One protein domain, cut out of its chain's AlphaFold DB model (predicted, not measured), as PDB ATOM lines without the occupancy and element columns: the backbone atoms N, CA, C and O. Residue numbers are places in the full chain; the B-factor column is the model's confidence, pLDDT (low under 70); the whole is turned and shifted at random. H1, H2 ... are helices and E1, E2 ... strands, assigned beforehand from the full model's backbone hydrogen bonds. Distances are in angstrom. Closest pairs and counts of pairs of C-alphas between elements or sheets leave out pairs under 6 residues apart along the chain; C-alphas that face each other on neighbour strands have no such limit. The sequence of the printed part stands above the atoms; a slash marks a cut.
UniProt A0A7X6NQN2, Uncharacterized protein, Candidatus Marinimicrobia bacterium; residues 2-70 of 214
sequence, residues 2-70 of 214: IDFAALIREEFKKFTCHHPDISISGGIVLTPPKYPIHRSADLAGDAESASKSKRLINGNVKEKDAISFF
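What this domain is: This is residues 2 to 70 of the 214 residues of an uncharacterized protein of Candidatus Marinimicrobia bacterium (UniProt A0A7X6NQN2). A narrow parallel ribbon of two short strands, E1 and E4, forms the middle, with helix H2 packed on one side of it and helix H1 more loosely placed on the other, reaching E1 with its first residues. A small hairpin, E2 and E3, lies off one end of the ribbon, and residues 33 to 38 stick out at the other end. The printed part has 69 residues with two named helices and four named strands, in the order H1, E1, H2, E2, E3, E4; the class is mixed, and E2 and E3 are antiparallel. The whole is loose, with a radius of gyration of the C-alphas of 13.8 A and spans of 40 by 29 by 16 A.

How they stand to each other: E1, residues 26 to 28, and E4, residues 66 to 69, are parallel at 9 degrees; N 26 and O 66 are 2.9 A apart, within hydrogen-bond range. H2, residues 37 to 51, comes closest to E1 at the C-alphas of Gly 27 and Glu 48, 3.9 A, and to E4 at those of Ser 51 and Ser 68, 5.2 A. H1, residues 2 to 15, has 2 pairs of C-alphas within 8 A of E1, the closest being Ile 2 and Ile 28, 7.5 A. H1 and H2 are apart. E2, residues 55 to 57, and E3, residues 60 to 62, form a hairpin, antiparallel at 132 degrees, with N 55 and O 62 at 2.8 A. Every O i to N i+4 pair is within hydrogen-bond range in H1 and H2.

Where its parts are: H1 begins at C-alpha 2 (176.044, 111.303, 145.707) and is 20.3 A long. H2 is 20.9 A long, and E4, 9.9 A long, ends at C-alpha 69 (171.556, 116.236, 151.948).

The domain as a whole: The two C-alphas farthest apart, of Lys 34 and Gly 59, are 42.0 A apart. The printed part has no cut, no link is long, and no printed residue is under 70 in pLDDT.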
ATOM      1  N   ILE A   2     176.866 110.162 146.140       89.44
ATOM      2  CA  ILE A   2     176.044 111.303 145.707       89.44
ATOM      3  C   ILE A   2     175.684 111.225 144.213       89.44
ATOM      4  O   ILE A   2     174.505 111.214 143.878       89.44
ATOM      5  N   ASP A   3     176.670 111.051 143.326       88.56
ATOM      6  CA  ASP A   3     176.405 110.889 141.884       88.56
ATOM      7  C   ASP A   3     175.605 109.621 141.567       88.56
ATOM      8  O   ASP A   3     174.788 109.594 140.652       88.56
ATOM      9  N   PHE A   4     175.796 108.574 142.372       92.62
ATOM     10  CA  PHE A   4     175.057 107.325 142.233       92.62
ATOM     11  C   PHE A   4     173.569 107.490 142.580       92.62
ATOM     12  O   PHE A   4     172.724 106.899 141.918       92.62
ATOM     13  N   ALA A   5     173.229 108.327 143.565       92.00
ATOM     14  CA  ALA A   5     171.838 108.630 143.896       92.00
ATOM     15  C   ALA A   5     171.121 109.356 142.744       92.00
ATOM     16  O   ALA A   5     169.993 108.995 142.409       92.00
ATOM     17  N   ALA A   6     171.792 110.321 142.103       89.06
ATOM     18  CA  ALA A   6     171.268 110.996 140.913       89.06
ATOM     19  C   ALA A   6     171.071 110.011 139.746       89.06
ATOM     20  O   ALA A   6     170.016 110.003 139.114       89.06
ATOM     21  N   LEU A   7     172.035 109.106 139.524       92.88
ATOM     22  CA  LEU A   7     171.921 108.056 138.509       92.88
ATOM     23  C   LEU A   7     170.717 107.133 138.760       92.88
ATOM     24  O   LEU A   7     169.949 106.875 137.839       92.88
ATOM     25  N   ILE A   8     170.518 106.667 139.999       94.06
ATOM     26  CA  ILE A   8     169.360 105.830 140.354       94.06
ATOM     27  C   ILE A   8     168.049 106.557 140.045       94.06
ATOM     28  O   ILE A   8     167.134 105.950 139.489       94.06
ATOM     29  N   ARG A   9     167.940 107.847 140.391       92.56
ATOM     30  CA  ARG A   9     166.724 108.631 140.133       92.56
ATOM     31  C   ARG A   9     166.404 108.706 138.643       92.56
ATOM     32  O   ARG A   9     165.233 108.560 138.281       92.56
ATOM     33  N   GLU A  10     167.418 108.938 137.813       92.19
ATOM     34  CA  GLU A  10     167.277 109.031 136.359       92.19
ATOM     35  C   GLU A  10     166.904 107.685 135.733       92.19
ATOM     36  O   GLU A  10     165.936 107.606 134.975       92.19
ATOM     37  N   GLU A  11     167.595 106.606 136.100       96.06
ATOM     38  CA  GLU A  11     167.278 105.266 135.594       96.06
ATOM     39  C   GLU A  11     165.892 104.796 136.052       96.06
ATOM     40  O   GLU A  11     165.132 104.234 135.263       96.06
ATOM     41  N   PHE A  12     165.491 105.112 137.286       95.12
ATOM     42  CA  PHE A  12     164.137 104.832 137.755       95.12
ATOM     43  C   PHE A  12     163.083 105.631 136.983       95.12
ATOM     44  O   PHE A  12     162.039 105.089 136.630       95.12
ATOM     45  N   LYS A  13     163.361 106.902 136.663       94.00
ATOM     46  CA  LYS A  13     162.469 107.729 135.838       94.00
ATOM     47  C   LYS A  13     162.268 107.117 134.452       94.00
ATOM     48  O   LYS A  13     161.151 107.117 133.951       94.00
ATOM     49  N   LYS A  14     163.329 106.582 133.842       95.00
ATOM     50  CA  LYS A  14     163.244 105.875 132.553       95.00
ATOM     51  C   LYS A  14     162.446 104.579 132.684       95.00
ATOM     52  O   LYS A  14     161.576 104.316 131.858       95.00
ATOM     53  N   PHE A  15     162.701 103.808 133.742       96.62
ATOM     54  CA  PHE A  15     161.992 102.561 134.032       96.62
ATOM     55  C   PHE A  15     160.478 102.771 134.189       96.62
ATOM     56  O   PHE A  15     159.693 101.948 133.728       96.62
ATOM     57  N   THR A  16     160.057 103.896 134.773       95.56
ATOM     58  CA  THR A  16     158.638 104.257 134.934       95.56
ATOM     59  C   THR A  16     158.065 105.038 133.748       95.56
ATOM     60  O   THR A  16     157.007 105.651 133.877       95.56
ATOM     61  N   CYS A  17     158.744 105.059 132.595       93.88
ATOM     62  CA  CYS A  17     158.338 105.818 131.404       93.88
ATOM     63  C   CYS A  17     158.087 107.312 131.683       93.88
ATOM     64  O   CYS A  17     157.189 107.923 131.111       93.88
ATOM     65  N   HIS A  18     158.882 107.904 132.575       91.25
ATOM     66  CA  HIS A  18     158.768 109.291 133.021       91.25
ATOM     67  C   HIS A  18     157.415 109.642 133.665       91.25
ATOM     68  O   HIS A  18     157.017 110.808 133.646       91.25
ATOM     69  N   HIS A  19     156.722 108.666 134.263       90.56
ATOM     70  CA  HIS A  19     155.438 108.902 134.920       90.56
ATOM     71  C   HIS A  19     155.585 109.892 136.098       90.56
ATOM     72  O   HIS A  19     156.340 109.608 137.032       90.56
ATOM     73  N   PRO A  20     154.871 111.036 136.106       86.00
ATOM     74  CA  PRO A  20     155.077 112.100 137.096       86.00
ATOM     75  C   PRO A  20     154.707 111.681 138.526       86.00
ATOM     76  O   PRO A  20     155.341 112.133 139.476       86.00
ATOM     77  N   ASP A  21     153.740 110.772 138.681       87.56
ATOM     78  CA  ASP A  21     153.289 110.307 140.003       87.56
ATOM     79  C   ASP A  21     154.171 109.207 140.619       87.56
ATOM     80  O   ASP A  21     153.973 108.833 141.777       87.56
ATOM     81  N   ILE A  22     155.142 108.671 139.866       89.81
ATOM     82  CA  ILE A  22     156.036 107.607 140.337       89.81
ATOM     83  C   ILE A  22     157.459 108.157 140.404       89.81
ATOM     84  O   ILE A  22     158.174 108.256 139.405       89.81
ATOM     85  N   SER A  23     157.881 108.507 141.614       91.75
ATOM     86  CA  SER A  23     159.179 109.115 141.890       91.75
ATOM     87  C   SER A  23     159.878 108.464 143.081       91.75
ATOM     88  O   SER A  23     159.281 107.701 143.842       91.75
ATOM     89  N   ILE A  24     161.169 108.765 143.230       92.31
ATOM     90  CA  ILE A  24     161.977 108.352 144.377       92.31
ATOM     91  C   ILE A  24     162.389 109.602 145.139       92.31
ATOM     92  O   ILE A  24     162.847 110.585 144.549       92.31
ATOM     93  N   SER A  25     162.265 109.525 146.459       93.75
ATOM     94  CA  SER A  25     162.930 110.447 147.370       93.75
ATOM     95  C   SER A  25     164.155 109.781 147.999       93.75
ATOM     96  O   SER A  25     164.217 108.555 148.076       93.75
ATOM     97  N   GLY A  26     165.132 110.571 148.442       94.38
ATOM     98  CA  GLY A  26     166.380 110.046 148.994       94.38
ATOM     99  C   GLY A  26     166.923 110.859 150.163       94.38
ATOM    100  O   GLY A  26     166.689 112.058 150.276       94.38
ATOM    101  N   GLY A  27     167.692 110.203 151.029       95.44
ATOM    102  CA  GLY A  27     168.433 110.834 152.120       95.44
ATOM    103  C   GLY A  27     169.909 110.458 152.055       95.44
ATOM    104  O   GLY A  27     170.244 109.279 151.960       95.44
ATOM    105  N   ILE A  28     170.799 111.449 152.107       95.12
ATOM    106  CA  ILE A  28     172.249 111.248 152.174       95.12
ATOM    107  C   ILE A  28     172.783 111.922 153.436       95.12
ATOM    108  O   ILE A  28     172.634 113.130 153.633       95.12
ATOM    109  N   VAL A  29     173.486 111.144 154.258       94.56
ATOM    110  CA  VAL A  29     174.184 111.635 155.449       94.56
ATOM    111  C   VAL A  29     175.650 111.232 155.381       94.56
ATOM    112  O   VAL A  29     175.987 110.090 155.075       94.56
ATOM    113  N   LEU A  30     176.536 112.183 155.678       92.44
ATOM    114  CA  LEU A  30     177.964 111.926 155.831       92.44
ATOM    115  C   LEU A  30     178.263 111.682 157.308       92.44
ATOM    116  O   LEU A  30     177.994 112.540 158.148       92.44
ATOM    117  N   THR A  31     178.833 110.521 157.618       92.75
ATOM    118  CA  THR A  31     179.219 110.144 158.982       92.75
ATOM    119  C   THR A  31     180.725 109.865 159.053       92.75
ATOM    120  O   THR A  31     181.320 109.462 158.052       92.75
ATOM    121  N   PRO A  32     181.388 110.119 160.198       91.12
ATOM    122  CA  PRO A  32     182.797 109.771 160.371       91.12
ATOM    123  C   PRO A  32     183.059 108.264 160.183       91.12
ATOM    124  O   PRO A  32     182.191 107.464 160.522       91.12
ATOM    125  N   PRO A  33     184.272 107.838 159.777       90.19
ATOM    126  CA  PRO A  33     184.569 106.422 159.514       90.19
ATOM    127  C   PRO A  33     184.325 105.467 160.693       90.19
ATOM    128  O   PRO A  33     184.035 104.295 160.494       90.19
ATOM    129  N   LYS A  34     184.456 105.959 161.933       94.19
ATOM    130  CA  LYS A  34     184.241 105.179 163.167       94.19
ATOM    131  C   LYS A  34     182.834 105.352 163.753       94.19
ATOM    132  O   LYS A  34     182.592 104.946 164.887       94.19
ATOM    133  N   TYR A  35     181.934 106.019 163.036       94.94
ATOM    134  CA  TYR A  35     180.572 106.228 163.503       94.94
ATOM    135  C   TYR A  35     179.780 104.911 163.414       94.94
ATOM    136  O   TYR A  35     179.918 104.197 162.419       94.94
ATOM    137  N   PRO A  36     178.981 104.540 164.433       96.31
ATOM    138  CA  PRO A  36     178.283 103.256 164.434       96.31
ATOM    139  C   PRO A  36     177.328 103.102 163.242       96.31
ATOM    140  O   PRO A  36     176.478 103.960 163.020       96.31
ATOM    141  N   ILE A  37     177.413 101.972 162.529       94.25
ATOM    142  CA  ILE A  37     176.642 101.717 161.295       94.25
ATOM    143  C   ILE A  37     175.133 101.864 161.518       94.25
ATOM    144  O   ILE A  37     174.465 102.514 160.722       94.25
ATOM    145  N   HIS A  38     174.599 101.304 162.610       95.06
ATOM    146  CA  HIS A  38     173.168 101.403 162.917       95.06
ATOM    147  C   HIS A  38     172.725 102.865 163.079       95.06
ATOM    148  O   HIS A  38     171.713 103.257 162.517       95.06
ATOM    149  N   ARG A  39     173.540 103.708 163.731       95.88
ATOM    150  CA  ARG A  39     173.261 105.146 163.839       95.88
ATOM    151  C   ARG A  39     173.350 105.849 162.487       95.88
ATOM    152  O   ARG A  39     172.547 106.734 162.224       95.88
ATOM    153  N   SER A  40     174.302 105.484 161.626       95.06
ATOM    154  CA  SER A  40     174.360 106.028 160.260       95.06
ATOM    155  C   SER A  40     173.112 105.673 159.454       95.06
ATOM    156  O   SER A  40     172.623 106.514 158.703       95.06
ATOM    157  N   ALA A  41     172.603 104.449 159.610       94.19
ATOM    158  CA  ALA A  41     171.377 103.997 158.960       94.19
ATOM    159  C   ALA A  41     170.150 104.757 159.481       94.19
ATOM    160  O   ALA A  41     169.372 105.246 158.664       94.19
ATOM    161  N   ASP A  42     170.032 104.940 160.802       96.75
ATOM    162  CA  ASP A  42     168.968 105.745 161.417       96.75
ATOM    163  C   ASP A  42     168.976 107.175 160.853       96.75
ATOM    164  O   ASP A  42     167.968 107.650 160.338       96.75
ATOM    165  N   LEU A  43     170.143 107.833 160.837       96.19
ATOM    166  CA  LEU A  43     170.282 109.192 160.300       96.19
ATOM    167  C   LEU A  43     169.938 109.276 158.805       96.19
ATOM    168  O   LEU A  43     169.362 110.269 158.356       96.19
ATOM    169  N   ALA A  44     170.305 108.263 158.016       95.06
ATOM    170  CA  ALA A  44     169.938 108.199 156.605       95.06
ATOM    171  C   ALA A  44     168.421 108.021 156.424       95.06
ATOM    172  O   ALA A  44     167.842 108.667 155.549       95.06
ATOM    173  N   GLY A  45     167.779 107.210 157.270       95.31
ATOM    174  CA  GLY A  45     166.324 107.045 157.316       95.31
ATOM    175  C   GLY A  45     165.592 108.325 157.729       95.31
ATOM    176  O   GLY A  45     164.588 108.685 157.113       95.31
ATOM    177  N   ASP A  46     166.131 109.067 158.696       95.81
ATOM    178  CA  ASP A  46     165.608 110.375 159.103       95.81
ATOM    179  C   ASP A  46     165.711 111.397 157.962       95.81
ATOM    180  O   ASP A  46     164.762 112.133 157.687       95.81
ATOM    181  N   ALA A  47     166.844 111.422 157.249       95.50
ATOM    182  CA  ALA A  47     167.020 112.272 156.076       95.50
ATOM    183  C   ALA A  47     166.050 111.885 154.946       95.50
ATOM    184  O   ALA A  47     165.424 112.751 154.340       95.50
ATOM    185  N   GLU A  48     165.870 110.592 154.680       95.00
ATOM    186  CA  GLU A  48     164.912 110.102 153.684       95.00
ATOM    187  C   GLU A  48     163.467 110.455 154.068       95.00
ATOM    188  O   GLU A  48     162.699 110.939 153.234       95.00
ATOM    189  N   SER A  49     163.123 110.357 155.348       94.50
ATOM    190  CA  SER A  49     161.827 110.800 155.863       94.50
ATOM    191  C   SER A  49     161.643 112.313 155.693       94.50
ATOM    192  O   SER A  49     160.606 112.761 155.200       94.50
ATOM    193  N   ALA A  50     162.671 113.114 155.996       92.56
ATOM    194  CA  ALA A  50     162.657 114.564 155.786       92.56
ATOM    195  C   ALA A  50     162.502 114.954 154.305       92.56
ATOM    196  O   ALA A  50     161.933 116.007 153.994       92.56
ATOM    197  N   SER A  51     162.957 114.105 153.381       92.00
ATOM    198  CA  SER A  51     162.800 114.319 151.939       92.00
ATOM    199  C   SER A  51     161.351 114.162 151.455       92.00
ATOM    200  O   SER A  51     160.957 114.695 150.413       92.00
ATOM    201  N   LYS A  52     160.519 113.481 152.249       90.06
ATOM    202  CA  LYS A  52     159.085 113.296 152.005       90.06
ATOM    203  C   LYS A  52     158.226 114.360 152.683       90.06
ATOM    204  O   LYS A  52     157.032 114.395 152.436       90.06
ATOM    205  N   SER A  53     158.799 115.244 153.494       88.31
ATOM    206  CA  SER A  53     158.046 116.324 154.135       88.31
ATOM    207  C   SER A  53     157.524 117.350 153.127       88.31
ATOM    208  O   SER A  53     158.124 117.578 152.072       88.31
ATOM    209  N   LYS A  54     156.421 118.016 153.492       83.19
ATOM    210  CA  LYS A  54     155.835 119.123 152.725       83.19
ATOM    211  C   LYS A  54     156.824 120.279 152.604       83.19
ATOM    212  O   LYS A  54     157.411 120.712 153.596       83.19
ATOM    213  N   ARG A  55     156.964 120.803 151.391       84.06
ATOM    214  CA  ARG A  55     157.786 121.968 151.053       84.06
ATOM    215  C   ARG A  55     156.962 122.948 150.241       84.06
ATOM    216  O   ARG A  55     156.151 122.537 149.419       84.06
ATOM    217  N   LEU A  56     157.185 124.234 150.462       76.25
ATOM    218  CA  LEU A  56     156.642 125.277 149.602       76.25
ATOM    219  C   LEU A  56     157.640 125.526 148.477       76.25
ATOM    220  O   LEU A  56     158.768 125.926 148.732       76.25
ATOM    221  N   ILE A  57     157.218 125.251 147.250       75.06
ATOM    222  CA  ILE A  57     158.001 125.408 146.028       75.06
ATOM    223  C   ILE A  57     157.171 126.266 145.076       75.06
ATOM    224  O   ILE A  57     156.072 125.866 144.688       75.06
ATOM    225  N   ASN A  58     157.665 127.457 144.724       70.38
ATOM    226  CA  ASN A  58     156.934 128.428 143.899       70.38
ATOM    227  C   ASN A  58     155.485 128.678 144.376       70.38
ATOM    228  O   ASN A  58     154.552 128.708 143.578       70.38
ATOM    229  N   GLY A  59     155.279 128.778 145.695       70.62
ATOM    230  CA  GLY A  59     153.954 128.965 146.306       70.62
ATOM    231  C   GLY A  59     153.068 127.712 146.354       70.62
ATOM    232  O   GLY A  59     152.022 127.735 146.996       70.62
ATOM    233  N   ASN A  60     153.494 126.602 145.747       76.81
ATOM    234  CA  ASN A  60     152.780 125.332 145.777       76.81
ATOM    235  C   ASN A  60     153.353 124.409 146.850       76.81
ATOM    236  O   ASN A  60     154.568 124.274 146.999       76.81
ATOM    237  N   VAL A  61     152.476 123.722 147.577       81.69
ATOM    238  CA  VAL A  61     152.896 122.667 148.501       81.69
ATOM    239  C   VAL A  61     153.260 121.432 147.679       81.69
ATOM    240  O   VAL A  61     152.385 120.777 147.117       81.69
ATOM    241  N   LYS A  62     154.553 121.112 147.617       83.06
ATOM    242  CA  LYS A  62     155.068 119.857 147.065       83.06
ATOM    243  C   LYS A  62     155.459 118.905 148.192       83.06
ATOM    244  O   LYS A  62     155.944 119.315 149.245       83.06
ATOM    245  N   GLU A  63     155.275 117.618 147.946       85.12
ATOM    246  CA  GLU A  63     155.654 116.526 148.839       85.12
ATOM    247  C   GLU A  63     156.398 115.469 148.014       85.12
ATOM    248  O   GLU A  63     156.119 115.318 146.826       85.12
ATOM    249  N   LYS A  64     157.324 114.726 148.637       87.50
ATOM    250  CA  LYS A  64     158.127 113.674 147.976       87.50
ATOM    251  C   LYS A  64     158.960 114.218 146.799       87.50
ATOM    252  O   LYS A  64     159.211 115.420 146.743       87.50
ATOM    253  N   ASP A  65     159.487 113.328 145.955       91.31
ATOM    254  CA  ASP A  65     160.359 113.628 144.805       91.31
ATOM    255  C   ASP A  65     161.510 114.597 145.123       91.31
ATOM    256  O   ASP A  65     161.727 115.617 144.464       91.31
ATOM    257  N   ALA A  66     162.219 114.310 146.209       93.50
ATOM    258  CA  ALA A  66     163.272 115.173 146.715       93.50
ATOM    259  C   ALA A  66     164.399 114.396 147.362       93.50
ATOM    260  O   ALA A  66     164.256 113.232 147.734       93.50
ATOM    261  N   ILE A  67     165.508 115.092 147.543       95.44
ATOM    262  CA  ILE A  67     166.690 114.580 148.200       95.44
ATOM    263  C   ILE A  67     167.047 115.454 149.399       95.44
ATOM    264  O   ILE A  67     167.099 116.683 149.310       95.44
ATOM    265  N   SER A  68     167.294 114.813 150.536       96.00
ATOM    266  CA  SER A  68     167.822 115.465 151.729       96.00
ATOM    267  C   SER A  68     169.315 115.212 151.846       96.00
ATOM    268  O   SER A  68     169.756 114.070 151.955       96.00
ATOM    269  N   PHE A  69     170.102 116.283 151.849       94.88
ATOM    270  CA  PHE A  69     171.556 116.236 151.948       94.88
ATOM    271  C   PHE A  69     172.067 117.428 152.765       94.88
ATOM    272  O   PHE A  69     171.480 118.504 152.732       94.88
ATOM    273  N   PHE A  70     173.122 117.244 153.566       92.88
ATOM    274  CA  PHE A  70     173.654 118.282 154.473       92.88
ATOM    275  C   PHE A  70     172.601 118.990 155.359       92.88
ATOM    276  O   PHE A  70     172.777 120.143 155.752       92.88
TER     277      PHE A  70